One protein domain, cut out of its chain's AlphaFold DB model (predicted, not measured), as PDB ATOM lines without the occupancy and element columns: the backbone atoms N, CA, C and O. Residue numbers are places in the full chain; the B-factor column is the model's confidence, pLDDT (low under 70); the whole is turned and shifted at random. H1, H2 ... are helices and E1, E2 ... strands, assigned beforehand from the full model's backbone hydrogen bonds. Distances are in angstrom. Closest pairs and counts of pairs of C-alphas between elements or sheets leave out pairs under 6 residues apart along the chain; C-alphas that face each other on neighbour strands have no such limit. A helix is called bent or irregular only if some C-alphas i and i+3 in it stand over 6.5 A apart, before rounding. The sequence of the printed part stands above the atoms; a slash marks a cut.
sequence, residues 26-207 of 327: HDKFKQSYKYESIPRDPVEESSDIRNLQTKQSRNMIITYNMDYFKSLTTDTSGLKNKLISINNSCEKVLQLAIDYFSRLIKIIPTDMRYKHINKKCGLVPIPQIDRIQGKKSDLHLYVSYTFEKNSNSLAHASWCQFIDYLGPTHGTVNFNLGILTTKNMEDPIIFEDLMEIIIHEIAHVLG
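AT A GLANCE: This is residues 26 to 207 of the 327 residues of the protein "Leishmanolysin family protein, putative" of Ichthyophthirius multifiliis (strain G5) (UniProt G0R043). A strongly twisted sheet of four strands has two long helices, H4 and H7, over one face, set at a steep angle to each other, and the short H1 on the opposite face. H2 lies far out at one end of an elongated whole, and the link from H3 to H4 reaches the other end. The printed part has 182 residues, with seven named helices and five named strands in the order H1 H2 E1 H3 H4 E2 H5 E3 E4 E5 H6 H7. The sheet, E1 E3 E5 E4, is mixed, and so is the class, helices and strands. The whole is compact, with a radius of gyration of the C-alphas of 17.3 A and spans of 57 by 31 by 29 A.

IN THESE COORDINATES: H1, residues 26 to 32, begins with C-alpha 26 at (-19.215, 39.519, -41.333). H2 is residues 42 to 52, E1 62 to 65 and H3 67 to 73; H3 is only just irregular, with C-alphas 68 and 71 6.6 A apart. H4, residues 80 to 104, is 36.1 A long. E2 is residues 105 to 107 and H5 128 to 132. E3, residues 139 to 146, is 22.5 A long, E4, 155 to 163, 24.5 A, and E5, 167 to 176, 26.6 A; E5 bends by 60 degrees at residue 170. H6 is residues 177 to 180. H7, residues 188 to 205, is 25.7 A long and ends with C-alpha 205 at (-17.409, 30.734, -46.165).

HOW THE PARTS SIT: E1 and E3 are parallel, with N 65 and O 141 2.8 A apart. E3 and E5 are parallel, with N 142 and O 171 2.8 A apart. E4 and E5 form an antiparallel hairpin, with N 172 and O 158 2.8 A apart. H4 and H7 on one face make two layers with the sheet, helices over strands. H4 runs along the strands at a height over the sheet of 9.6 A. Its residues 89 to 97 touch H7 at a steep tilt of 55 degrees, the closest C-alphas being Val 93 and Met 195, 5.0 A. H3 and H4 form a helical hairpin, their closest C-alphas Thr 73 and Ile 84, 6.4 A. H1 stands up from the opposite face, over E4. H3 and H6 only graze the sheet; H2 and H5 are not on it and touch no helix. E2 pairs with no named strand, but its residues 106 to 107 pair with residues 58 to 59. Every O i to N i+4 pair is within hydrogen-bond range in H1, H2, H4, H5 and H7; H3 has 0 of 3, with 3 of 4 O i to N i+3 pairs, and H6 is too short for an O i to N i+4 pair.

THE WHOLE: The C-alphas farthest apart, those of Arg 50 and Gly 78, are 58.4 A apart. The printed part has no cut, and its long link is E2 to H5, residues 108 to 127. The mean pLDDT of the printed part is 87.7; residues 26 to 34, 42 to 54 and 73 to 78 are under 70.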
ATOM      1  N   HIS A  26     -19.232  40.783 -42.081       61.19
ATOM      2  CA  HIS A  26     -19.215  39.519 -41.333       61.19
ATOM      3  C   HIS A  26     -19.074  39.708 -39.807       61.19
ATOM      4  O   HIS A  26     -19.436  38.813 -39.038       61.19
ATOM      5  N   ASP A  27     -18.643  40.894 -39.369       57.03
ATOM      6  CA  ASP A  27     -18.652  41.388 -37.987       57.03
ATOM      7  C   ASP A  27     -19.977  41.130 -37.262       57.03
ATOM      8  O   ASP A  27     -20.042  40.470 -36.218       57.03
ATOM      9  N   LYS A  28     -21.072  41.614 -37.860       58.81
ATOM     10  CA  LYS A  28     -22.416  41.468 -37.293       58.81
ATOM     11  C   LYS A  28     -22.829  40.009 -37.268       58.81
ATOM     12  O   LYS A  28     -23.541  39.593 -36.354       58.81
ATOM     13  N   PHE A  29     -22.393  39.234 -38.258       65.06
ATOM     14  CA  PHE A  29     -22.766  37.838 -38.375       65.06
ATOM     15  C   PHE A  29     -22.115  36.983 -37.288       65.06
ATOM     16  O   PHE A  29     -22.847  36.349 -36.535       65.06
ATOM     17  N   LYS A  30     -20.783  37.009 -37.137       61.78
ATOM     18  CA  LYS A  30     -20.075  36.238 -36.092       61.78
ATOM     19  C   LYS A  30     -20.554  36.617 -34.681       61.78
ATOM     20  O   LYS A  30     -20.691  35.751 -33.818       61.78
ATOM     21  N   GLN A  31     -20.860  37.895 -34.445       59.38
ATOM     22  CA  GLN A  31     -21.406  38.357 -33.162       59.38
ATOM     23  C   GLN A  31     -22.850  37.877 -32.923       59.38
ATOM     24  O   GLN A  31     -23.187  37.481 -31.805       59.38
ATOM     25  N   SER A  32     -23.694  37.892 -33.962       61.03
ATOM     26  CA  SER A  32     -25.123  37.545 -33.860       61.03
ATOM     27  C   SER A  32     -25.399  36.044 -33.968       61.03
ATOM     28  O   SER A  32     -26.411  35.563 -33.459       61.03
ATOM     29  N   TYR A  33     -24.510  35.294 -34.619       63.31
ATOM     30  CA  TYR A  33     -24.653  33.873 -34.895       63.31
ATOM     31  C   TYR A  33     -23.368  33.135 -34.502       63.31
ATOM     32  O   TYR A  33     -22.429  33.000 -35.281       63.31
ATOM     33  N   LYS A  34     -23.344  32.635 -33.265       66.00
ATOM     34  CA  LYS A  34     -22.266  31.782 -32.757       66.00
ATOM     35  C   LYS A  34     -22.505  30.347 -33.218       66.00
ATOM     36  O   LYS A  34     -23.235  29.607 -32.561       66.00
ATOM     37  N   TYR A  35     -21.962  29.982 -34.374       75.88
ATOM     38  CA  TYR A  35     -21.897  28.579 -34.777       75.88
ATOM     39  C   TYR A  35     -20.635  27.954 -34.195       75.88
ATOM     40  O   TYR A  35     -19.565  28.561 -34.207       75.88
ATOM     41  N   GLU A  36     -20.775  26.741 -33.683       80.25
ATOM     42  CA  GLU A  36     -19.645  25.925 -33.258       80.25
ATOM     43  C   GLU A  36     -19.414  24.845 -34.312       80.25
ATOM     44  O   GLU A  36     -20.350  24.407 -34.993       80.25
ATOM     45  N   SER A  37     -18.154  24.445 -34.487       84.00
ATOM     46  CA  SER A  37     -17.852  23.319 -35.359       84.00
ATOM     47  C   SER A  37     -18.371  22.021 -34.744       84.00
ATOM     48  O   SER A  37     -18.546  21.893 -33.531       84.00
ATOM     49  N   ILE A  38     -18.690  21.068 -35.611       90.00
ATOM     50  CA  ILE A  38     -19.218  19.765 -35.231       90.00
ATOM     51  C   ILE A  38     -18.065  18.763 -35.303       90.00
ATOM     52  O   ILE A  38     -17.444  18.658 -36.367       90.00
ATOM     53  N   PRO A  39     -17.809  17.988 -34.234       87.38
ATOM     54  CA  PRO A  39     -16.855  16.893 -34.290       87.38
ATOM     55  C   PRO A  39     -17.211  15.912 -35.404       87.38
ATOM     56  O   PRO A  39     -18.387  15.641 -35.668       87.38
ATOM     57  N   ARG A  40     -16.194  15.347 -36.048       80.62
ATOM     58  CA  ARG A  40     -16.402  14.320 -37.068       80.62
ATOM     59  C   ARG A  40     -17.004  13.060 -36.434       80.62
ATOM     60  O   ARG A  40     -16.559  12.633 -35.371       80.62
ATOM     61  N   ASP A  41     -18.021  12.476 -37.070       78.94
ATOM     62  CA  ASP A  41     -18.641  11.233 -36.595       78.94
ATOM     63  C   ASP A  41     -17.699  10.042 -36.879       78.94
ATOM     64  O   ASP A  41     -17.429   9.766 -38.053       78.94
ATOM     65  N   PRO A  42     -17.224   9.305 -35.854       69.56
ATOM     66  CA  PRO A  42     -16.303   8.180 -36.037       69.56
ATOM     67  C   PRO A  42     -16.883   7.034 -36.880       69.56
ATOM     68  O   PRO A  42     -16.151   6.294 -37.543       69.56
ATOM     69  N   VAL A  43     -18.205   6.847 -36.857       67.81
ATOM     70  CA  VAL A  43     -18.876   5.806 -37.644       67.81
ATOM     71  C   VAL A  43     -18.861   6.195 -39.116       67.81
ATOM     72  O   VAL A  43     -18.497   5.367 -39.959       67.81
ATOM     73  N   GLU A  44     -19.195   7.449 -39.416       67.94
ATOM     74  CA  GLU A  44     -19.118   7.987 -40.773       67.94
ATOM     75  C   GLU A  44     -17.677   7.987 -41.271       67.94
ATOM     76  O   GLU A  44     -17.438   7.499 -42.368       67.94
ATOM     77  N   GLU A  45     -16.715   8.386 -40.439       66.19
ATOM     78  CA  GLU A  45     -15.284   8.322 -40.735       66.19
ATOM     79  C   GLU A  45     -14.835   6.895 -41.084       66.19
ATOM     80  O   GLU A  45     -14.227   6.680 -42.128       66.19
ATOM     81  N   SER A  46     -15.211   5.884 -40.293       58.69
ATOM     82  CA  SER A  46     -14.877   4.479 -40.586       58.69
ATOM     83  C   SER A  46     -15.534   3.951 -41.870       58.69
ATOM     84  O   SER A  46     -15.018   3.044 -42.534       58.69
ATOM     85  N   SER A  47     -16.719   4.466 -42.207       59.06
ATOM     86  CA  SER A  47     -17.435   4.114 -43.431       59.06
ATOM     87  C   SER A  47     -16.828   4.820 -44.641       59.06
ATOM     88  O   SER A  47     -16.646   4.197 -45.686       59.06
ATOM     89  N   ASP A  48     -16.418   6.076 -44.472       60.09
ATOM     90  CA  ASP A  48     -15.716   6.858 -45.469       60.09
ATOM     91  C   ASP A  48     -14.346   6.256 -45.732       60.09
ATOM     92  O   ASP A  48     -14.057   6.020 -46.888       60.09
ATOM     93  N   ILE A  49     -13.549   5.873 -44.729       58.44
ATOM     94  CA  ILE A  49     -12.239   5.213 -44.922       58.44
ATOM     95  C   ILE A  49     -12.359   3.941 -45.770       58.44
ATOM     96  O   ILE A  49     -11.554   3.719 -46.676       58.44
ATOM     97  N   ARG A  50     -13.399   3.130 -45.548       54.47
ATOM     98  CA  ARG A  50     -13.667   1.939 -46.375       54.47
ATOM     99  C   ARG A  50     -14.059   2.289 -47.815       54.47
ATOM    100  O   ARG A  50     -13.718   1.546 -48.727       54.47
ATOM    101  N   ASN A  51     -14.720   3.425 -48.027       56.34
ATOM    102  CA  ASN A  51     -15.132   3.919 -49.344       56.34
ATOM    103  C   ASN A  51     -14.086   4.839 -50.014       56.34
ATOM    104  O   ASN A  51     -14.134   5.041 -51.227       56.34
ATOM    105  N   LEU A  52     -13.124   5.382 -49.263       54.84
ATOM    106  CA  LEU A  52     -12.089   6.321 -49.710       54.84
ATOM    107  C   LEU A  52     -11.097   5.649 -50.658       54.84
ATOM    108  O   LEU A  52     -10.581   6.304 -51.553       54.84
ATOM    109  N   GLN A  53     -10.943   4.323 -50.570       54.16
ATOM    110  CA  GLN A  53     -10.237   3.524 -51.579       54.16
ATOM    111  C   GLN A  53     -10.870   3.631 -52.987       54.16
ATOM    112  O   GLN A  53     -10.253   3.213 -53.964       54.16
ATOM    113  N   THR A  54     -12.080   4.199 -53.108       59.03
ATOM    114  CA  THR A  54     -12.820   4.368 -54.374       59.03
ATOM    115  C   THR A  54     -13.243   5.808 -54.692       59.03
ATOM    116  O   THR A  54     -13.641   6.080 -55.825       59.03
ATOM    117  N   LYS A  55     -13.167   6.751 -53.739       71.31
ATOM    118  CA  LYS A  55     -13.581   8.147 -53.965       71.31
ATOM    119  C   LYS A  55     -12.442   8.939 -54.608       71.31
ATOM    120  O   LYS A  55     -11.409   9.166 -53.990       71.31
ATOM    121  N   GLN A  56     -12.654   9.391 -55.841       86.44
ATOM    122  CA  GLN A  56     -11.759  10.333 -56.517       86.44
ATOM    123  C   GLN A  56     -12.161  11.772 -56.198       86.44
ATOM    124  O   GLN A  56     -13.351  12.074 -56.052       86.44
ATOM    125  N   SER A  57     -11.170  12.660 -56.109       93.88
ATOM    126  CA  SER A  57     -11.442  14.092 -56.063       93.88
ATOM    127  C   SER A  57     -12.094  14.535 -57.372       93.88
ATOM    128  O   SER A  57     -11.824  14.007 -58.454       93.88
ATOM    129  N   ARG A  58     -12.989  15.513 -57.273       95.81
ATOM    130  CA  ARG A  58     -13.635  16.150 -58.422       95.81
ATOM    131  C   ARG A  58     -13.863  17.621 -58.133       95.81
ATOM    132  O   ARG A  58     -13.849  18.021 -56.970       95.81
ATOM    133  N   ASN A  59     -14.141  18.387 -59.181       98.12
ATOM    134  CA  ASN A  59     -14.596  19.768 -59.062       98.12
ATOM    135  C   ASN A  59     -15.741  19.866 -58.052       98.12
ATOM    136  O   ASN A  59     -16.658  19.031 -58.055       98.12
ATOM    137  N   MET A  60     -15.642  20.849 -57.167       97.81
ATOM    138  CA  MET A  60     -16.590  21.101 -56.094       97.81
ATOM    139  C   MET A  60     -17.975  21.416 -56.671       97.81
ATOM    140  O   MET A  60     -18.099  22.120 -57.668       97.81
ATOM    141  N   ILE A  61     -19.032  20.881 -56.061       98.44
ATOM    142  CA  ILE A  61     -20.418  21.174 -56.426       98.44
ATOM    143  C   ILE A  61     -20.991  22.097 -55.357       98.44
ATOM    144  O   ILE A  61     -21.417  21.652 -54.285       98.44
ATOM    145  N   ILE A  62     -21.040  23.389 -55.658       98.69
ATOM    146  CA  ILE A  62     -21.676  24.375 -54.785       98.69
ATOM    147  C   ILE A  62     -23.122  24.563 -55.240       98.69
ATOM    148  O   ILE A  62     -23.402  24.819 -56.410       98.69
ATOM    149  N   THR A  63     -24.063  24.400 -54.317       98.44
ATOM    150  CA  THR A  63     -25.492  24.621 -54.573       98.44
ATOM    151  C   THR A  63     -26.006  25.729 -53.673       98.44
ATOM    152  O   THR A  63     -25.398  26.036 -52.651       98.44
ATOM    153  N   TYR A  64     -27.146  26.322 -54.014       98.25
ATOM    154  CA  TYR A  64     -27.728  27.387 -53.207       98.25
ATOM    155  C   TYR A  64     -29.248  27.263 -53.085       98.25
ATOM    156  O   TYR A  64     -29.906  26.598 -53.886       98.25
ATOM    157  N   ASN A  65     -29.798  27.891 -52.050       96.75
ATOM    158  CA  ASN A  65     -31.225  28.050 -51.817       96.75
ATOM    159  C   ASN A  65     -31.537  29.544 -51.703       96.75
ATOM    160  O   ASN A  65     -31.114  30.192 -50.748       96.75
ATOM    161  N   MET A  66     -32.301  30.070 -52.659       95.06
ATOM    162  CA  MET A  66     -32.712  31.476 -52.710       95.06
ATOM    163  C   MET A  66     -34.214  31.662 -52.445       95.06
ATOM    164  O   MET A  66     -34.793  32.696 -52.768       95.06
ATOM    165  N   ASP A  67     -34.866  30.682 -51.809       94.00
ATOM    166  CA  ASP A  67     -36.303  30.714 -51.517       94.00
ATOM    167  C   ASP A  67     -36.706  31.912 -50.652       94.00
ATOM    168  O   ASP A  67     -37.837  32.383 -50.748       94.00
ATOM    169  N   TYR A  68     -35.773  32.447 -49.860       93.38
ATOM    170  CA  TYR A  68     -35.977  33.657 -49.069       93.38
ATOM    171  C   TYR A  68     -36.367  34.867 -49.938       93.38
ATOM    172  O   TYR A  68     -37.113  35.724 -49.484       93.38
ATOM    173  N   PHE A  69     -35.932  34.925 -51.203       91.75
ATOM    174  CA  PHE A  69     -36.285  36.000 -52.139       91.75
ATOM    175  C   PHE A  69     -37.681  35.848 -52.754       91.75
ATOM    176  O   PHE A  69     -38.215  36.819 -53.290       91.75
ATOM    177  N   LYS A  70     -38.328  34.679 -52.641       87.62
ATOM    178  CA  LYS A  70     -39.676  34.460 -53.202       87.62
ATOM    179  C   LYS A  70     -40.717  35.415 -52.609       87.62
ATOM    180  O   LYS A  70     -41.653  35.788 -53.304       87.62
ATOM    181  N   SER A  71     -40.546  35.868 -51.365       79.94
ATOM    182  CA  SER A  71     -41.444  36.866 -50.762       79.94
ATOM    183  C   SER A  71     -41.353  38.251 -51.410       79.94
ATOM    184  O   SER A  71     -42.300  39.028 -51.309       79.94
ATOM    185  N   LEU A  72     -40.248  38.583 -52.089       78.62
ATOM    186  CA  LEU A  72     -40.106  39.860 -52.802       78.62
ATOM    187  C   LEU A  72     -40.893  39.881 -54.112       78.62
ATOM    188  O   LEU A  72     -41.353  40.937 -54.540       78.62
ATOM    189  N   THR A  73     -41.072  38.728 -54.759       65.81
ATOM    190  CA  THR A  73     -41.741  38.644 -56.069       65.81
ATOM    191  C   THR A  73     -43.269  38.687 -55.961       65.81
ATOM    192  O   THR A  73     -43.958  38.930 -56.959       65.81
ATOM    193  N   THR A  74     -43.804  38.532 -54.745       65.50
ATOM    194  CA  THR A  74     -45.232  38.675 -54.422       65.50
ATOM    195  C   THR A  74     -45.664  40.111 -54.107       65.50
ATOM    196  O   THR A  74     -46.859  40.348 -53.953       65.50
ATOM    197  N   ASP A  75     -44.735  41.073 -54.034       61.91
ATOM    198  CA  ASP A  75     -45.059  42.481 -53.767       61.91
ATOM    199  C   ASP A  75     -45.812  43.121 -54.957       61.91
ATOM    200  O   ASP A  75     -45.441  42.952 -56.121       61.91
ATOM    201  N   THR A  76     -46.902  43.838 -54.669       55.75
ATOM    202  CA  THR A  76     -47.763  44.540 -55.638       55.75
ATOM    203  C   THR A  76     -47.437  46.033 -55.761       55.75
ATOM    204  O   THR A  76     -48.159  46.766 -56.435       55.75
ATOM    205  N   SER A  77     -46.376  46.509 -55.104       63.66
ATOM    206  CA  SER A  77     -45.935  47.903 -55.169       63.66
ATOM    207  C   SER A  77     -45.305  48.278 -56.525       63.66
ATOM    208  O   SER A  77     -44.814  47.430 -57.274       63.66
ATOM    209  N   GLY A  78     -45.242  49.580 -56.841       64.06
ATOM    210  CA  GLY A  78     -44.557  50.100 -58.040       64.06
ATOM    211  C   GLY A  78     -43.042  49.820 -58.091       64.06
ATOM    212  O   GLY A  78     -42.402  50.093 -59.102       64.06
ATOM    213  N   LEU A  79     -42.466  49.255 -57.022       72.50
ATOM    214  CA  LEU A  79     -41.064  48.839 -56.926       72.50
ATOM    215  C   LEU A  79     -40.833  47.391 -57.389       72.50
ATOM    216  O   LEU A  79     -39.678  46.979 -57.513       72.50
ATOM    217  N   LYS A  80     -41.897  46.633 -57.693       78.00
ATOM    218  CA  LYS A  80     -41.832  45.210 -58.053       78.00
ATOM    219  C   LYS A  80     -40.810  44.907 -59.153       78.00
ATOM    220  O   LYS A  80     -39.951  44.053 -58.967       78.00
ATOM    221  N   ASN A  81     -40.857  45.628 -60.275       80.88
ATOM    222  CA  ASN A  81     -39.953  45.380 -61.408       80.88
ATOM    223  C   ASN A  81     -38.485  45.624 -61.038       80.88
ATOM    224  O   ASN A  81     -37.605  44.869 -61.446       80.88
ATOM    225  N   LYS A  82     -38.228  46.646 -60.215       83.56
ATOM    226  CA  LYS A  82     -36.886  46.962 -59.725       83.56
ATOM    227  C   LYS A  82     -36.366  45.879 -58.780       83.56
ATOM    228  O   LYS A  82     -35.224  45.459 -58.917       83.56
ATOM    229  N   LEU A  83     -37.206  45.392 -57.865       85.94
ATOM    230  CA  LEU A  83     -36.852  44.299 -56.954       85.94
ATOM    231  C   LEU A  83     -36.622  42.976 -57.694       85.94
ATOM    232  O   LEU A  83     -35.685  42.262 -57.358       85.94
ATOM    233  N   ILE A  84     -37.420  42.678 -58.726       85.94
ATOM    234  CA  ILE A  84     -37.207  41.512 -59.596       85.94
ATOM    235  C   ILE A  84     -35.863  41.624 -60.322       85.94
ATOM    236  O   ILE A  84     -35.097  40.666 -60.320       85.94
ATOM    237  N   SER A  85     -35.558  42.789 -60.904       87.62
ATOM    238  CA  SER A  85     -34.275  43.019 -61.579       87.62
ATOM    239  C   SER A  85     -33.094  42.814 -60.624       87.62
ATOM    240  O   SER A  85     -32.188  42.044 -60.923       87.62
ATOM    241  N   ILE A  86     -33.153  43.392 -59.420       90.00
ATOM    242  CA  ILE A  86     -32.098  43.225 -58.409       90.00
ATOM    243  C   ILE A  86     -31.972  41.771 -57.962       90.00
ATOM    244  O   ILE A  86     -30.855  41.280 -57.856       90.00
ATOM    245  N   ASN A  87     -33.087  41.069 -57.734       92.44
ATOM    246  CA  ASN A  87     -33.061  39.644 -57.410       92.44
ATOM    247  C   ASN A  87     -32.337  38.837 -58.496       92.44
ATOM    248  O   ASN A  87     -31.453  38.048 -58.180       92.44
ATOM    249  N   ASN A  88     -32.665  39.082 -59.767       92.81
ATOM    250  CA  ASN A  88     -32.018  38.406 -60.889       92.81
ATOM    251  C   ASN A  88     -30.518  38.725 -60.950       92.81
ATOM    252  O   ASN A  88     -29.716  37.831 -61.210       92.81
ATOM    253  N   SER A  89     -30.123  39.973 -60.682       94.69
ATOM    254  CA  SER A  89     -28.710  40.354 -60.616       94.69
ATOM    255  C   SER A  89     -27.990  39.671 -59.454       94.69
ATOM    256  O   SER A  89     -26.923  39.108 -59.681       94.69
ATOM    257  N   CYS A  90     -28.581  39.642 -58.252       96.00
ATOM    258  CA  CYS A  90     -28.055  38.928 -57.083       96.00
ATOM    259  C   CYS A  90     -27.881  37.426 -57.352       96.00
ATOM    260  O   CYS A  90     -26.853  36.848 -57.002       96.00
ATOM    261  N   GLU A  91     -28.862  36.786 -57.991       97.00
ATOM    262  CA  GLU A  91     -28.768  35.373 -58.355       97.00
ATOM    263  C   GLU A  91     -27.672  35.140 -59.402       97.00
ATOM    264  O   GLU A  91     -26.881  34.206 -59.278       97.00
ATOM    265  N   LYS A  92     -27.565  36.022 -60.401       97.81
ATOM    266  CA  LYS A  92     -26.562  35.906 -61.461       97.81
ATOM    267  C   LYS A  92     -25.132  36.062 -60.937       97.81
ATOM    268  O   LYS A  92     -24.281  35.254 -61.297       97.81
ATOM    269  N   VAL A  93     -24.852  37.056 -60.087       97.50
ATOM    270  CA  VAL A  93     -23.512  37.205 -59.478       97.50
ATOM    271  C   VAL A  93     -23.165  36.008 -58.594       97.50
ATOM    272  O   VAL A  93     -22.036  35.525 -58.639       97.50
ATOM    273  N   LEU A  94     -24.144  35.468 -57.858       98.44
ATOM    274  CA  LEU A  94     -23.955  34.272 -57.042       98.44
ATOM    275  C   LEU A  94     -23.606  33.055 -57.902       98.44
ATOM    276  O   LEU A  94     -22.676  32.327 -57.573       98.44
ATOM    277  N   GLN A  95     -24.316  32.843 -59.013       98.56
ATOM    278  CA  GLN A  95     -24.031  31.755 -59.951       98.56
ATOM    279  C   GLN A  95     -22.629  31.867 -60.558       98.56
ATOM    280  O   GLN A  95     -21.938  30.857 -60.672       98.56
ATOM    281  N   LEU A  96     -22.193  33.078 -60.919       98.38
ATOM    282  CA  LEU A  96     -20.851  33.320 -61.458       98.38
ATOM    283  C   LEU A  96     -19.757  33.028 -60.425       98.38
ATOM    284  O   LEU A  96     -18.789  32.339 -60.740       98.38
ATOM    285  N   ALA A  97     -19.935  33.481 -59.182       98.31
ATOM    286  CA  ALA A  97     -19.005  33.178 -58.098       98.31
ATOM    287  C   ALA A  97     -18.977  31.669 -57.774       98.31
ATOM    288  O   ALA A  97     -17.912  31.092 -57.567       98.31
ATOM    289  N   ILE A  98     -20.137  31.003 -57.795       98.69
ATOM    290  CA  ILE A  98     -20.244  29.546 -57.639       98.69
ATOM    291  C   ILE A  98     -19.491  28.811 -58.748       98.69
ATOM    292  O   ILE A  98     -18.752  27.875 -58.444       98.69
ATOM    293  N   ASP A  99     -19.655  29.210 -60.011       98.62
ATOM    294  CA  ASP A  99     -18.925  28.607 -61.131       98.62
ATOM    295  C   ASP A  99     -17.411  28.798 -60.975       98.62
ATOM    296  O   ASP A  99     -16.651  27.842 -61.134       98.62
ATOM    297  N   TYR A 100     -16.984  30.005 -60.589       98.56
ATOM    298  CA  TYR A 100     -15.582  30.309 -60.313       98.56
ATOM    299  C   TYR A 100     -14.987  29.339 -59.281       98.56
ATOM    300  O   TYR A 100     -14.024  28.634 -59.590       98.56
ATOM    301  N   PHE A 101     -15.597  29.216 -58.097       98.69
ATOM    302  CA  PHE A 101     -15.092  28.323 -57.049       98.69
ATOM    303  C   PHE A 101     -15.247  26.836 -57.384       98.69
ATOM    304  O   PHE A 101     -14.388  26.036 -57.021       98.69
ATOM    305  N   SER A 102     -16.295  26.454 -58.117       98.50
ATOM    306  CA  SER A 102     -16.493  25.066 -58.561       98.50
ATOM    307  C   SER A 102     -15.402  24.616 -59.538       98.50
ATOM    308  O   SER A 102     -15.057  23.435 -59.570       98.50
ATOM    309  N   ARG A 103     -14.846  25.538 -60.337       98.38
ATOM    310  CA  ARG A 103     -13.689  25.274 -61.208       98.38
ATOM    311  C   ARG A 103     -12.361  25.345 -60.457       98.38
ATOM    312  O   ARG A 103     -11.503  24.510 -60.713       98.38
ATOM    313  N   LEU A 104     -12.228  26.293 -59.530       98.56
ATOM    314  CA  LEU A 104     -11.011  26.494 -58.744       98.56
ATOM    315  C   LEU A 104     -10.721  25.324 -57.792       98.56
ATOM    316  O   LEU A 104      -9.562  24.994 -57.566       98.56
ATOM    317  N   ILE A 105     -11.755  24.718 -57.205       98.69
ATOM    318  CA  ILE A 105     -11.612  23.804 -56.069       98.69
ATOM    319  C   ILE A 105     -11.993  22.381 -56.464       98.69
ATOM    320  O   ILE A 105     -13.098  22.132 -56.957       98.69
ATOM    321  N   LYS A 106     -11.129  21.414 -56.140       98.00
ATOM    322  CA  LYS A 106     -11.508  19.998 -56.085       98.00
ATOM    323  C   LYS A 106     -11.603  19.514 -54.650       98.00
ATOM    324  O   LYS A 106     -10.800  19.865 -53.789       98.00
ATOM    325  N   ILE A 107     -12.565  18.635 -54.411       95.69
ATOM    326  CA  ILE A 107     -12.843  18.075 -53.091       95.69
ATOM    327  C   ILE A 107     -13.162  16.586 -53.190       95.69
ATOM    328  O   ILE A 107     -13.552  16.080 -54.248       95.69
ATOM    329  N   ILE A 108     -12.982  15.880 -52.078       92.56
ATOM    330  CA  ILE A 108     -13.472  14.517 -51.900       92.56
ATOM    331  C   ILE A 108     -14.890  14.607 -51.313       92.56
ATOM    332  O   ILE A 108     -15.046  15.125 -50.208       92.56
ATOM    333  N   PRO A 109     -15.929  14.111 -52.009       90.94
ATOM    334  CA  PRO A 109     -17.309  14.291 -51.565       90.94
ATOM    335  C   PRO A 109     -17.601  13.620 -50.219       90.94
ATOM    336  O   PRO A 109     -17.245  12.454 -49.993       90.94
ATOM    337  N   THR A 110     -18.333  14.336 -49.370       88.25
ATOM    338  CA  THR A 110     -18.749  13.897 -48.034       88.25
ATOM    339  C   THR A 110     -20.267  13.975 -47.861       88.25
ATOM    340  O   THR A 110     -21.001  14.361 -48.773       88.25
ATOM    341  N   ASP A 111     -20.757  13.552 -46.702       89.81
ATOM    342  CA  ASP A 111     -22.156  13.685 -46.327       89.81
ATOM    343  C   ASP A 111     -22.552  15.155 -46.123       89.81
ATOM    344  O   ASP A 111     -22.008  15.863 -45.277       89.81
ATOM    345  N   MET A 112     -23.574  15.580 -46.863       94.06
ATOM    346  CA  MET A 112     -24.090  16.948 -46.873       94.06
ATOM    347  C   MET A 112     -25.426  17.095 -46.153       94.06
ATOM    348  O   MET A 112     -26.252  17.935 -46.520       94.06
ATOM    349  N   ARG A 113     -25.683  16.270 -45.137       95.50
ATOM    350  CA  ARG A 113     -26.783  16.514 -44.203       95.50
ATOM    351  C   ARG A 113     -26.471  17.707 -43.302       95.50
ATOM    352  O   ARG A 113     -25.364  17.852 -42.776       95.50
ATOM    353  N   TYR A 114     -27.475  18.548 -43.073       95.38
ATOM    354  CA  TYR A 114     -27.395  19.604 -42.069       95.38
ATOM    355  C   TYR A 114     -27.609  19.006 -40.667       95.38
ATOM    356  O   TYR A 114     -28.724  18.656 -40.267       95.38
ATOM    357  N   LYS A 115     -26.520  18.880 -39.915       93.19
ATOM    358  CA  LYS A 115     -26.409  18.254 -38.592       93.19
ATOM    359  C   LYS A 115     -26.432  19.264 -37.448       93.19
ATOM    360  O   LYS A 115     -26.785  18.897 -36.332       93.19
ATOM    361  N   HIS A 116     -26.105  20.530 -37.707       90.38
ATOM    362  CA  HIS A 116     -26.039  21.540 -36.653       90.38
ATOM    363  C   HIS A 116     -27.405  21.721 -35.951       90.38
ATOM    364  O   HIS A 116     -28.478  21.642 -36.571       90.38
ATOM    365  N   ILE A 117     -27.382  21.973 -34.637       88.44
ATOM    366  CA  ILE A 117     -28.600  22.098 -33.814       88.44
ATOM    367  C   ILE A 117     -29.439  23.326 -34.191       88.44
ATOM    368  O   ILE A 117     -30.667  23.323 -34.072       88.44
ATOM    369  N   ASN A 118     -28.777  24.374 -34.681       90.06
ATOM    370  CA  ASN A 118     -29.432  25.612 -35.079       90.06
ATOM    371  C   ASN A 118     -30.399  25.363 -36.245       90.06
ATOM    372  O   ASN A 118     -30.046  24.746 -37.242       90.06
ATOM    373  N   LYS A 119     -31.642  25.833 -36.126       92.69
ATOM    374  CA  LYS A 119     -32.698  25.594 -37.126       92.69
ATOM    375  C   LYS A 119     -32.616  26.533 -38.328       92.69
ATOM    376  O   LYS A 119     -33.429  26.410 -39.244       92.69
ATOM    377  N   LYS A 120     -31.672  27.472 -38.313       94.12
ATOM    378  CA  LYS A 120     -31.442  28.447 -39.373       94.12
ATOM    379  C   LYS A 120     -29.966  28.493 -39.747       94.12
ATOM    380  O   LYS A 120     -29.109  28.268 -38.897       94.12
ATOM    381  N   CYS A 121     -29.712  28.854 -40.997       94.19
ATOM    382  CA  CYS A 121     -28.422  29.338 -41.464       94.19
ATOM    383  C   CYS A 121     -28.581  30.823 -41.787       94.19
ATOM    384  O   CYS A 121     -29.280  31.197 -42.731       94.19
ATOM    385  N   GLY A 122     -28.041  31.670 -40.911       92.19
ATOM    386  CA  GLY A 122     -28.364  33.096 -40.893       92.19
ATOM    387  C   GLY A 122     -29.867  33.322 -40.713       92.19
ATOM    388  O   GLY A 122     -30.466  32.875 -39.731       92.19
ATOM    389  N   LEU A 123     -30.496  33.992 -41.681       93.69
ATOM    390  CA  LEU A 123     -31.936  34.274 -41.661       93.69
ATOM    391  C   LEU A 123     -32.795  33.132 -42.215       93.69
ATOM    392  O   LEU A 123     -34.001  33.099 -41.954       93.69
ATOM    393  N   VAL A 124     -32.200  32.199 -42.960       95.81
ATOM    394  CA  VAL A 124     -32.941  31.188 -43.719       95.81
ATOM    395  C   VAL A 124     -33.236  29.967 -42.841       95.81
ATOM    396  O   VAL A 124     -32.302  29.360 -42.308       95.81
ATOM    397  N   PRO A 125     -34.512  29.569 -42.673       95.81
ATOM    398  CA  PRO A 125     -34.865  28.306 -42.032       95.81
ATOM    399  C   PRO A 125     -34.350  27.108 -42.832       95.81
ATOM    400  O   PRO A 125     -34.546  27.043 -44.042       95.81
ATOM    401  N   ILE A 126     -33.751  26.139 -42.142       96.12
ATOM    402  CA  ILE A 126     -33.245  24.913 -42.766       96.12
ATOM    403  C   ILE A 126     -34.415  23.971 -43.073       96.12
ATOM    404  O   ILE A 126     -35.107  23.547 -42.139       96.12
ATOM    405  N   PRO A 127     -34.636  23.590 -44.344       94.56
ATOM    406  CA  PRO A 127     -35.618  22.576 -44.703       94.56
ATOM    407  C   PRO A 127     -35.320  21.232 -44.032       94.56
ATOM    408  O   PRO A 127     -34.178  20.778 -43.996       94.56
ATOM    409  N   GLN A 128     -36.357  20.531 -43.565       94.44
ATOM    410  CA  GLN A 128     -36.177  19.224 -42.920       94.44
ATOM    411  C   GLN A 128     -35.536  18.186 -43.859       94.44
ATOM    412  O   GLN A 128     -34.801  17.309 -43.408       94.44
ATOM    413  N   ILE A 129     -35.773  18.307 -45.167       94.38
ATOM    414  CA  ILE A 129     -35.175  17.429 -46.178       94.38
ATOM    415  C   ILE A 129     -33.643  17.535 -46.203       94.38
ATOM    416  O   ILE A 129     -32.971  16.516 -46.339       94.38
ATOM    417  N   ASP A 130     -33.087  18.723 -45.948       95.38
ATOM    418  CA  ASP A 130     -31.638  18.964 -45.910       95.38
ATOM    419  C   ASP A 130     -30.994  18.289 -44.689       95.38
ATOM    420  O   ASP A 130     -29.817  17.948 -44.708       95.38
ATOM    421  N   ARG A 131     -31.772  18.036 -43.629       94.69
ATOM    422  CA  ARG A 131     -31.321  17.300 -42.438       94.69
ATOM    423  C   ARG A 131     -31.397  15.787 -42.620       94.69
ATOM    424  O   ARG A 131     -30.538  15.066 -42.128       94.69
ATOM    425  N   ILE A 132     -32.443  15.305 -43.293       93.69
ATOM    426  CA  ILE A 132     -32.714  13.866 -43.436       93.69
ATOM    427  C   ILE A 132     -31.926  13.268 -44.603       93.69
ATOM    428  O   ILE A 132     -31.307  12.220 -44.445       93.69
ATOM    429  N   GLN A 133     -31.974  13.910 -45.771       93.12
ATOM    430  CA  GLN A 133     -31.387  13.396 -47.013       93.12
ATOM    431  C   GLN A 133     -30.091  14.112 -47.396       93.12
ATOM    432  O   GLN A 133     -29.265  13.531 -48.095       93.12
ATOM    433  N   GLY A 134     -29.906  15.351 -46.939       92.00
ATOM    434  CA  GLY A 134     -28.797  16.194 -47.376       92.00
ATOM    435  C   GLY A 134     -28.973  16.695 -48.810       92.00
ATOM    436  O   GLY A 134     -30.006  16.489 -49.453       92.00
ATOM    437  N   LYS A 135     -27.960  17.401 -49.312       92.12
ATOM    438  CA  LYS A 135     -27.921  17.914 -50.689       92.12
ATOM    439  C   LYS A 135     -26.904  17.158 -51.531       92.12
ATOM    440  O   LYS A 135     -25.853  16.763 -51.046       92.12
ATOM    441  N   LYS A 136     -27.160  17.044 -52.836       94.19
ATOM    442  CA  LYS A 136     -26.125  16.653 -53.802       94.19
ATOM    443  C   LYS A 136     -25.204  17.853 -54.054       94.19
ATOM    444  O   LYS A 136     -25.369  18.565 -55.037       94.19
ATOM    445  N   SER A 137     -24.301  18.097 -53.114       96.50
ATOM    446  CA  SER A 137     -23.408  19.254 -53.074       96.50
ATOM    447  C   SER A 137     -22.117  18.886 -52.339       96.50
ATOM    448  O   SER A 137     -21.983  17.753 -51.892       96.50
ATOM    449  N   ASP A 138     -21.206  19.842 -52.190       97.25
ATOM    450  CA  ASP A 138     -20.098  19.823 -51.223       97.25
ATOM    451  C   ASP A 138     -20.042  21.122 -50.397       97.25
ATOM    452  O   ASP A 138     -19.396  21.174 -49.359       97.25
ATOM    453  N   LEU A 139     -20.779  22.155 -50.822       98.44
ATOM    454  CA  LEU A 139     -21.123  23.336 -50.036       98.44
ATOM    455  C   LEU A 139     -22.524  23.800 -50.434       98.44
ATOM    456  O   LEU A 139     -22.773  24.071 -51.609       98.44
ATOM    457  N   HIS A 140     -23.436  23.905 -49.468       98.38
ATOM    458  CA  HIS A 140     -24.773  24.446 -49.712       98.38
ATOM    459  C   HIS A 140     -24.934  25.843 -49.101       98.38
ATOM    460  O   HIS A 140     -24.762  26.029 -47.894       98.38
ATOM    461  N   LEU A 141     -25.275  26.825 -49.936       98.62
ATOM    462  CA  LEU A 141     -25.430  28.225 -49.552       98.62
ATOM    463  C   LEU A 141     -26.904  28.594 -49.362       98.62
ATOM    464  O   LEU A 141     -27.709  28.511 -50.286       98.62
ATOM    465  N   TYR A 142     -27.262  29.072 -48.179       97.94
ATOM    466  CA  TYR A 142     -28.574  29.642 -47.909       97.94
ATOM    467  C   TYR A 142     -28.543  31.152 -48.141       97.94
ATOM    468  O   TYR A 142     -27.825  31.894 -47.473       97.94
ATOM    469  N   VAL A 143     -29.324  31.619 -49.107       97.94
ATOM    470  CA  VAL A 143     -29.258  32.991 -49.602       97.94
ATOM    471  C   VAL A 143     -30.424  33.789 -49.040       97.94
ATOM    472  O   VAL A 143     -31.581  33.374 -49.122       97.94
ATOM    473  N   SER A 144     -30.130  34.944 -48.453       96.50
ATOM    474  CA  SER A 144     -31.122  35.822 -47.829       96.50
ATOM    475  C   SER A 144     -30.871  37.287 -48.154       96.50
ATOM    476  O   SER A 144     -29.891  37.633 -48.814       96.50
ATOM    477  N   TYR A 145     -31.770  38.158 -47.699       94.69
ATOM    478  CA  TYR A 145     -31.581  39.597 -47.801       94.69
ATOM    479  C   TYR A 145     -31.983  40.341 -46.530       94.69
ATOM    480  O   TYR A 145     -32.771  39.850 -45.717       94.69
ATOM    481  N   THR A 146     -31.463  41.557 -46.392       92.88
ATOM    482  CA  THR A 146     -31.833  42.547 -45.371       92.88
ATOM    483  C   THR A 146     -32.052  43.928 -46.000       92.88
ATOM    484  O   THR A 146     -31.749  44.149 -47.170       92.88
ATOM    485  N   PHE A 147     -32.614  44.866 -45.231       91.44
ATOM    486  CA  PHE A 147     -32.777  46.270 -45.622       91.44
ATOM    487  C   PHE A 147     -32.066  47.189 -44.618       91.44
ATOM    488  O   PHE A 147     -32.704  47.837 -43.790       91.44
ATOM    489  N   GLU A 148     -30.736  47.256 -44.688       89.56
ATOM    490  CA  GLU A 148     -29.899  48.044 -43.778       89.56
ATOM    491  C   GLU A 148     -29.333  49.293 -44.473       89.56
ATOM    492  O   GLU A 148     -28.184  49.318 -44.906       89.56
ATOM    493  N   LYS A 149     -30.136  50.361 -44.568       85.56
ATOM    494  CA  LYS A 149     -29.745  51.613 -45.257       85.56
ATOM    495  C   LYS A 149     -28.573  52.366 -44.617       85.56
ATOM    496  O   LYS A 149     -27.920  53.142 -45.295       85.56
ATOM    497  N   ASN A 150     -28.344  52.154 -43.320       83.12
ATOM    498  CA  ASN A 150     -27.280  52.816 -42.557       83.12
ATOM    499  C   ASN A 150     -26.004  51.958 -42.463       83.12
ATOM    500  O   ASN A 150     -25.105  52.284 -41.696       83.12
ATOM    501  N   SER A 151     -25.968  50.819 -43.159       81.88
ATOM    502  CA  SER A 151     -24.794  49.952 -43.260       81.88
ATOM    503  C   SER A 151     -23.998  50.318 -44.514       81.88
ATOM    504  O   SER A 151     -24.587  50.786 -45.482       81.88
ATOM    505  N   ASN A 152     -22.692  50.047 -44.513       79.81
ATOM    506  CA  ASN A 152     -21.829  50.133 -45.702       79.81
ATOM    507  C   ASN A 152     -21.510  48.742 -46.295       79.81
ATOM    508  O   ASN A 152     -20.727  48.613 -47.232       79.81
ATOM    509  N   SER A 153     -22.110  47.682 -45.745       86.00
ATOM    510  CA  SER A 153     -21.995  46.314 -46.259       86.00
ATOM    511  C   SER A 153     -23.088  46.063 -47.304       86.00
ATOM    512  O   SER A 153     -24.283  46.210 -47.023       86.00
ATOM    513  N   LEU A 154     -22.670  45.704 -48.523       90.75
ATOM    514  CA  LEU A 154     -23.541  45.338 -49.649       90.75
ATOM    515  C   LEU A 154     -23.974  43.875 -49.573       90.75
ATOM    516  O   LEU A 154     -25.103  43.541 -49.939       90.75
ATOM    517  N   ALA A 155     -23.090  43.027 -49.062       92.38
ATOM    518  CA  ALA A 155     -23.366  41.654 -48.700       92.38
ATOM    519  C   ALA A 155     -22.523  41.255 -47.482       92.38
ATOM    520  O   ALA A 155     -21.630  41.997 -47.069       92.38
ATOM    521  N   HIS A 156     -22.864  40.120 -46.886       91.38
ATOM    522  CA  HIS A 156     -22.004  39.408 -45.947       91.38
ATOM    523  C   HIS A 156     -22.264  37.908 -46.035       91.38
ATOM    524  O   HIS A 156     -23.392  37.479 -46.315       91.38
ATOM    525  N   ALA A 157     -21.251  37.107 -45.739       92.81
ATOM    526  CA  ALA A 157     -21.372  35.664 -45.693       92.81
ATOM    527  C   ALA A 157     -20.567  35.040 -44.557       92.81
ATOM    528  O   ALA A 157     -19.673  35.632 -43.959       92.81
ATOM    529  N   SER A 158     -20.946  33.813 -44.219       92.38
ATOM    530  CA  SER A 158     -20.212  32.970 -43.280       92.38
ATOM    531  C   SER A 158     -20.707  31.532 -43.381       92.38
ATOM    532  O   SER A 158     -21.780  31.264 -43.933       92.38
ATOM    533  N   TRP A 159     -19.949  30.592 -42.831       93.88
ATOM    534  CA  TRP A 159     -20.429  29.229 -42.663       93.88
ATOM    535  C   TRP A 159     -21.443  29.155 -41.507       93.88
ATOM    536  O   TRP A 159     -21.439  29.943 -40.565       93.88
ATOM    537  N   CYS A 160     -22.354  28.194 -41.589       94.00
ATOM    538  CA  CYS A 160     -23.326  27.870 -40.538       94.00
ATOM    539  C   CYS A 160     -23.318  26.383 -40.169       94.00
ATOM    540  O   CYS A 160     -24.029  25.964 -39.255       94.00
ATOM    541  N   GLN A 161     -22.529  25.586 -40.890       94.56
ATOM    542  CA  GLN A 161     -22.088  24.271 -40.468       94.56
ATOM    543  C   GLN A 161     -20.648  24.056 -40.917       94.56
ATOM    544  O   GLN A 161     -20.347  24.090 -42.112       94.56
ATOM    545  N   PHE A 162     -19.808  23.747 -39.941       93.56
ATOM    546  CA  PHE A 162     -18.413  23.391 -40.118       93.56
ATOM    547  C   PHE A 162     -18.190  22.033 -39.459       93.56
ATOM    548  O   PHE A 162     -18.588  21.852 -38.309       93.56
ATOM    549  N   ILE A 163     -17.613  21.077 -40.181       93.12
ATOM    550  CA  ILE A 163     -17.287  19.755 -39.640       93.12
ATOM    551  C   ILE A 163     -15.780  19.707 -39.426       93.12
ATOM    552  O   ILE A 163     -15.019  20.008 -40.346       93.12
ATOM    553  N   ASP A 164     -15.342  19.342 -38.223       91.00
ATOM    554  CA  ASP A 164     -13.918  19.269 -37.907       91.00
ATOM    555  C   ASP A 164     -13.191  18.367 -38.918       91.00
ATOM    556  O   ASP A 164     -13.699  17.322 -39.337       91.00
ATOM    557  N   TYR A 165     -12.004  18.808 -39.336       89.88
ATOM    558  CA  TYR A 165     -11.156  18.204 -40.373       89.88
ATOM    559  C   TYR A 165     -11.694  18.203 -41.811       89.88
ATOM    560  O   TYR A 165     -10.912  18.031 -42.739       89.88
ATOM    561  N   LEU A 166     -12.996  18.396 -42.018       90.88
ATOM    562  CA  LEU A 166     -13.609  18.457 -43.350       90.88
ATOM    563  C   LEU A 166     -13.864  19.890 -43.821       90.88
ATOM    564  O   LEU A 166     -13.910  20.137 -45.022       90.88
ATOM    565  N   GLY A 167     -14.033  20.823 -42.885       94.31
ATOM    566  CA  GLY A 167     -14.283  22.223 -43.181       94.31
ATOM    567  C   GLY A 167     -15.770  22.575 -43.344       94.31
ATOM    568  O   GLY A 167     -16.658  21.896 -42.803       94.31
ATOM    569  N   PRO A 168     -16.068  23.686 -44.038       95.88
ATOM    570  CA  PRO A 168     -17.420  24.213 -44.190       95.88
ATOM    571  C   PRO A 168     -18.253  23.362 -45.160       95.88
ATOM    572  O   PRO A 168     -17.850  23.103 -46.287       95.88
ATOM    573  N   THR A 169     -19.462  22.975 -44.744       96.94
ATOM    574  CA  THR A 169     -20.424  22.243 -45.606       96.94
ATOM    575  C   THR A 169     -21.674  23.061 -45.905       96.94
ATOM    576  O   THR A 169     -22.335  22.872 -46.924       96.94
ATOM    577  N   HIS A 170     -22.031  23.994 -45.026       97.69
ATOM    578  CA  HIS A 170     -23.165  24.882 -45.244       97.69
ATOM    579  C   HIS A 170     -22.775  26.299 -44.867       97.69
ATOM    580  O   HIS A 170     -22.125  26.516 -43.840       97.69
ATOM    581  N   GLY A 171     -23.217  27.262 -45.665       96.88
ATOM    582  CA  GLY A 171     -22.991  28.677 -45.416       96.88
ATOM    583  C   GLY A 171     -24.193  29.523 -45.772       96.88
ATOM    584  O   GLY A 171     -25.180  29.038 -46.318       96.88
ATOM    585  N   THR A 172     -24.118  30.798 -45.429       96.56
ATOM    586  CA  THR A 172     -25.125  31.795 -45.769       96.56
ATOM    587  C   THR A 172     -24.486  32.921 -46.548       96.56
ATOM    588  O   THR A 172     -23.366  33.315 -46.249       96.56
ATOM    589  N   VAL A 173     -25.244  33.479 -47.486       97.06
ATOM    590  CA  VAL A 173     -24.928  34.743 -48.155       97.06
ATOM    591  C   VAL A 173     -26.128  35.662 -47.962       97.06
ATOM    592  O   VAL A 173     -27.262  35.284 -48.259       97.06
ATOM    593  N   ASN A 174     -25.915  36.852 -47.414       95.81
ATOM    594  CA  ASN A 174     -26.959  37.847 -47.218       95.81
ATOM    595  C   ASN A 174     -26.674  39.076 -48.074       95.81
ATOM    596  O   ASN A 174     -25.597  39.651 -47.972       95.81
ATOM    597  N   PHE A 175     -27.651  39.499 -48.872       95.44
ATOM    598  CA  PHE A 175     -27.587  40.732 -49.655       95.44
ATOM    599  C   PHE A 175     -28.300  41.884 -48.937       95.44
ATOM    600  O   PHE A 175     -29.442  41.749 -48.493       95.44
ATOM    601  N   ASN A 176     -27.684  43.061 -48.891       93.62
ATOM    602  CA  ASN A 176     -28.300  44.254 -48.323       93.62
ATOM    603  C   ASN A 176     -29.072  45.046 -49.390       93.62
ATOM    604  O   ASN A 176     -28.565  45.970 -50.034       93.62
ATOM    605  N   LEU A 177     -30.359  44.737 -49.539       92.94
ATOM    606  CA  LEU A 177     -31.258  45.434 -50.461       92.94
ATOM    607  C   LEU A 177     -31.528  46.890 -50.061       92.94
ATOM    608  O   LEU A 177     -31.984  47.671 -50.895       92.94
ATOM    609  N   GLY A 178     -31.198  47.295 -48.830       90.31
ATOM    610  CA  GLY A 178     -31.245  48.694 -48.401       90.31
ATOM    611  C   GLY A 178     -30.332  49.606 -49.225       90.31
ATOM    612  O   GLY A 178     -30.690  50.762 -49.448       90.31
ATOM    613  N   ILE A 179     -29.213  49.065 -49.720       89.94
ATOM    614  CA  ILE A 179     -28.232  49.773 -50.556       89.94
ATOM    615  C   ILE A 179     -28.346  49.333 -52.014       89.94
ATOM    616  O   ILE A 179     -28.367  50.169 -52.909       89.94
ATOM    617  N   LEU A 180     -28.466  48.027 -52.285       91.50
ATOM    618  CA  LEU A 180     -28.491  47.509 -53.660       91.50
ATOM    619  C   LEU A 180     -29.655  48.095 -54.473       91.50
ATOM    620  O   LEU A 180     -29.521  48.339 -55.670       91.50
ATOM    621  N   THR A 181     -30.776  48.422 -53.819       90.00
ATOM    622  CA  THR A 181     -31.903  49.105 -54.471       90.00
ATOM    623  C   THR A 181     -31.628  50.556 -54.854       90.00
ATOM    624  O   THR A 181     -32.403  51.125 -55.619       90.00
ATOM    625  N   THR A 182     -30.545  51.180 -54.402       89.12
ATOM    626  CA  THR A 182     -30.148  52.528 -54.842       89.12
ATOM    627  C   THR A 182     -29.138  52.498 -55.988       89.12
ATOM    628  O   THR A 182     -28.786  53.558 -56.499       89.12
ATOM    629  N   LYS A 183     -28.661  51.315 -56.389       89.75
ATOM    630  CA  LYS A 183     -27.650  51.133 -57.437       89.75
ATOM    631  C   LYS A 183     -28.300  50.733 -58.765       89.75
ATOM    632  O   LYS A 183     -29.428  50.238 -58.791       89.75
ATOM    633  N   ASN A 184     -27.587  50.968 -59.866       89.75
ATOM    634  CA  ASN A 184     -28.005  50.526 -61.192       89.75
ATOM    635  C   ASN A 184     -27.326  49.194 -61.532       89.75
ATOM    636  O   ASN A 184     -26.184  49.186 -61.964       89.75
ATOM    637  N   MET A 185     -28.024  48.075 -61.347       88.62
ATOM    638  CA  MET A 185     -27.455  46.740 -61.601       88.62
ATOM    639  C   MET A 185     -27.284  46.397 -63.086       88.62
ATOM    640  O   MET A 185     -26.736  45.345 -63.403       88.62
ATOM    641  N   GLU A 186     -27.772  47.248 -63.990       87.69
ATOM    642  CA  GLU A 186     -27.515  47.135 -65.430       87.69
ATOM    643  C   GLU A 186     -26.174  47.769 -65.823       87.69
ATOM    644  O   GLU A 186     -25.680  47.523 -66.923       87.69
ATOM    645  N   ASP A 187     -25.582  48.575 -64.936       90.81
ATOM    646  CA  ASP A 187     -24.237  49.103 -65.124       90.81
ATOM    647  C   ASP A 187     -23.222  47.956 -64.960       90.81
ATOM    648  O   ASP A 187     -23.181  47.327 -63.895       90.81
ATOM    649  N   PRO A 188     -22.413  47.655 -65.993       90.12
ATOM    650  CA  PRO A 188     -21.471  46.546 -65.949       90.12
ATOM    651  C   PRO A 188     -20.423  46.699 -64.844       90.12
ATOM    652  O   PRO A 188     -20.022  45.688 -64.280       90.12
ATOM    653  N   ILE A 189     -20.033  47.929 -64.489       89.25
ATOM    654  CA  ILE A 189     -19.046  48.184 -63.433       89.25
ATOM    655  C   ILE A 189     -19.650  47.839 -62.071       89.25
ATOM    656  O   ILE A 189     -19.065  47.097 -61.293       89.25
ATOM    657  N   ILE A 190     -20.878  48.298 -61.803       90.44
ATOM    658  CA  ILE A 190     -21.592  47.972 -60.557       90.44
ATOM    659  C   ILE A 190     -21.828  46.460 -60.442       90.44
ATOM    660  O   ILE A 190     -21.747  45.897 -59.351       90.44
ATOM    661  N   PHE A 191     -22.147  45.803 -61.559       92.19
ATOM    662  CA  PHE A 191     -22.343  44.359 -61.591       92.19
ATOM    663  C   PHE A 191     -21.042  43.599 -61.297       92.19
ATOM    664  O   PHE A 191     -21.060  42.648 -60.516       92.19
ATOM    665  N   GLU A 192     -19.929  44.019 -61.900       91.38
ATOM    666  CA  GLU A 192     -18.600  43.452 -61.660       91.38
ATOM    667  C   GLU A 192     -18.157  43.646 -60.207       91.38
ATOM    668  O   GLU A 192     -17.742  42.682 -59.568       91.38
ATOM    669  N   ASP A 193     -18.342  44.841 -59.643       90.62
ATOM    670  CA  ASP A 193     -18.034  45.119 -58.238       90.62
ATOM    671  C   ASP A 193     -18.833  44.211 -57.295       90.62
ATOM    672  O   ASP A 193     -18.301  43.670 -56.327       90.62
ATOM    673  N   LEU A 194     -20.123  44.001 -57.582       92.81
ATOM    674  CA  LEU A 194     -20.942  43.088 -56.792       92.81
ATOM    675  C   LEU A 194     -20.472  41.635 -56.941       92.81
ATOM    676  O   LEU A 194     -20.488  40.896 -55.961       92.81
ATOM    677  N   MET A 195     -20.059  41.213 -58.138       93.94
ATOM    678  CA  MET A 195     -19.481  39.885 -58.349       93.94
ATOM    679  C   MET A 195     -18.214  39.695 -57.507       93.94
ATOM    680  O   MET A 195     -18.098  38.679 -56.827       93.94
ATOM    681  N   GLU A 196     -17.319  40.683 -57.496       93.44
ATOM    682  CA  GLU A 196     -16.105  40.700 -56.671       93.44
ATOM    683  C   GLU A 196     -16.425  40.540 -55.181       93.44
ATOM    684  O   GLU A 196     -15.873  39.666 -54.511       93.44
ATOM    685  N   ILE A 197     -17.396  41.314 -54.684       92.94
ATOM    686  CA  ILE A 197     -17.869  41.225 -53.298       92.94
ATOM    687  C   ILE A 197     -18.405  39.822 -53.003       92.94
ATOM    688  O   ILE A 197     -18.104  39.254 -51.962       92.94
ATOM    689  N   ILE A 198     -19.184  39.212 -53.897       96.31
ATOM    690  CA  ILE A 198     -19.710  37.864 -53.637       96.31
ATOM    691  C   ILE A 198     -18.612  36.796 -53.687       96.31
ATOM    692  O   ILE A 198     -18.686  35.832 -52.923       96.31
ATOM    693  N   ILE A 199     -17.573  36.968 -54.508       97.25
ATOM    694  CA  ILE A 199     -16.397  36.088 -54.478       97.25
ATOM    695  C   ILE A 199     -15.669  36.220 -53.133       97.25
ATOM    696  O   ILE A 199     -15.393  35.200 -52.499       97.25
ATOM    697  N   HIS A 200     -15.433  37.449 -52.665       95.50
ATOM    698  CA  HIS A 200     -14.860  37.739 -51.346       95.50
ATOM    699  C   HIS A 200     -15.654  37.069 -50.216       95.50
ATOM    700  O   HIS A 200     -15.121  36.328 -49.391       95.50
ATOM    701  N   GLU A 201     -16.969  37.266 -50.211       95.50
ATOM    702  CA  GLU A 201     -17.839  36.745 -49.164       95.50
ATOM    703  C   GLU A 201     -17.879  35.205 -49.171       95.50
ATOM    704  O   GLU A 201     -17.819  34.564 -48.120       95.50
ATOM    705  N   ILE A 202     -17.898  34.563 -50.344       97.62
ATOM    706  CA  ILE A 202     -17.816  33.097 -50.421       97.62
ATOM    707  C   ILE A 202     -16.436  32.587 -49.978       97.62
ATOM    708  O   ILE A 202     -16.371  31.538 -49.341       97.62
ATOM    709  N   ALA A 203     -15.343  33.316 -50.215       97.25
ATOM    710  CA  ALA A 203     -14.023  32.929 -49.712       97.25
ATOM    711  C   ALA A 203     -13.955  32.906 -48.171       97.25
ATOM    712  O   ALA A 203     -13.317  32.014 -47.601       97.25
ATOM    713  N   HIS A 204     -14.690  33.785 -47.479       95.25
ATOM    714  CA  HIS A 204     -14.884  33.654 -46.030       95.25
ATOM    715  C   HIS A 204     -15.625  32.367 -45.655       95.25
ATOM    716  O   HIS A 204     -15.216  31.671 -44.723       95.25
ATOM    717  N   VAL A 205     -16.692  32.007 -46.383       96.31
ATOM    718  CA  VAL A 205     -17.409  30.734 -46.165       96.31
ATOM    719  C   VAL A 205     -16.467  29.547 -46.338       96.31
ATOM    720  O   VAL A 205     -16.543  28.609 -45.552       96.31
ATOM    721  N   LEU A 206     -15.575  29.609 -47.329       97.00
ATOM    722  CA  LEU A 206     -14.597  28.576 -47.671       97.00
ATOM    723  C   LEU A 206     -13.424  28.475 -46.677       97.00
ATOM    724  O   LEU A 206     -12.618  27.550 -46.778       97.00
ATOM    725  N   GLY A 207     -13.334  29.364 -45.688       92.56
ATOM    726  CA  GLY A 207     -12.426  29.195 -44.554       92.56
ATOM    727  C   GLY A 207     -11.376  30.283 -44.377       92.56
ATOM    728  O   GLY A 207     -10.574  30.157 -43.451       92.56
TER     729      GLY A 207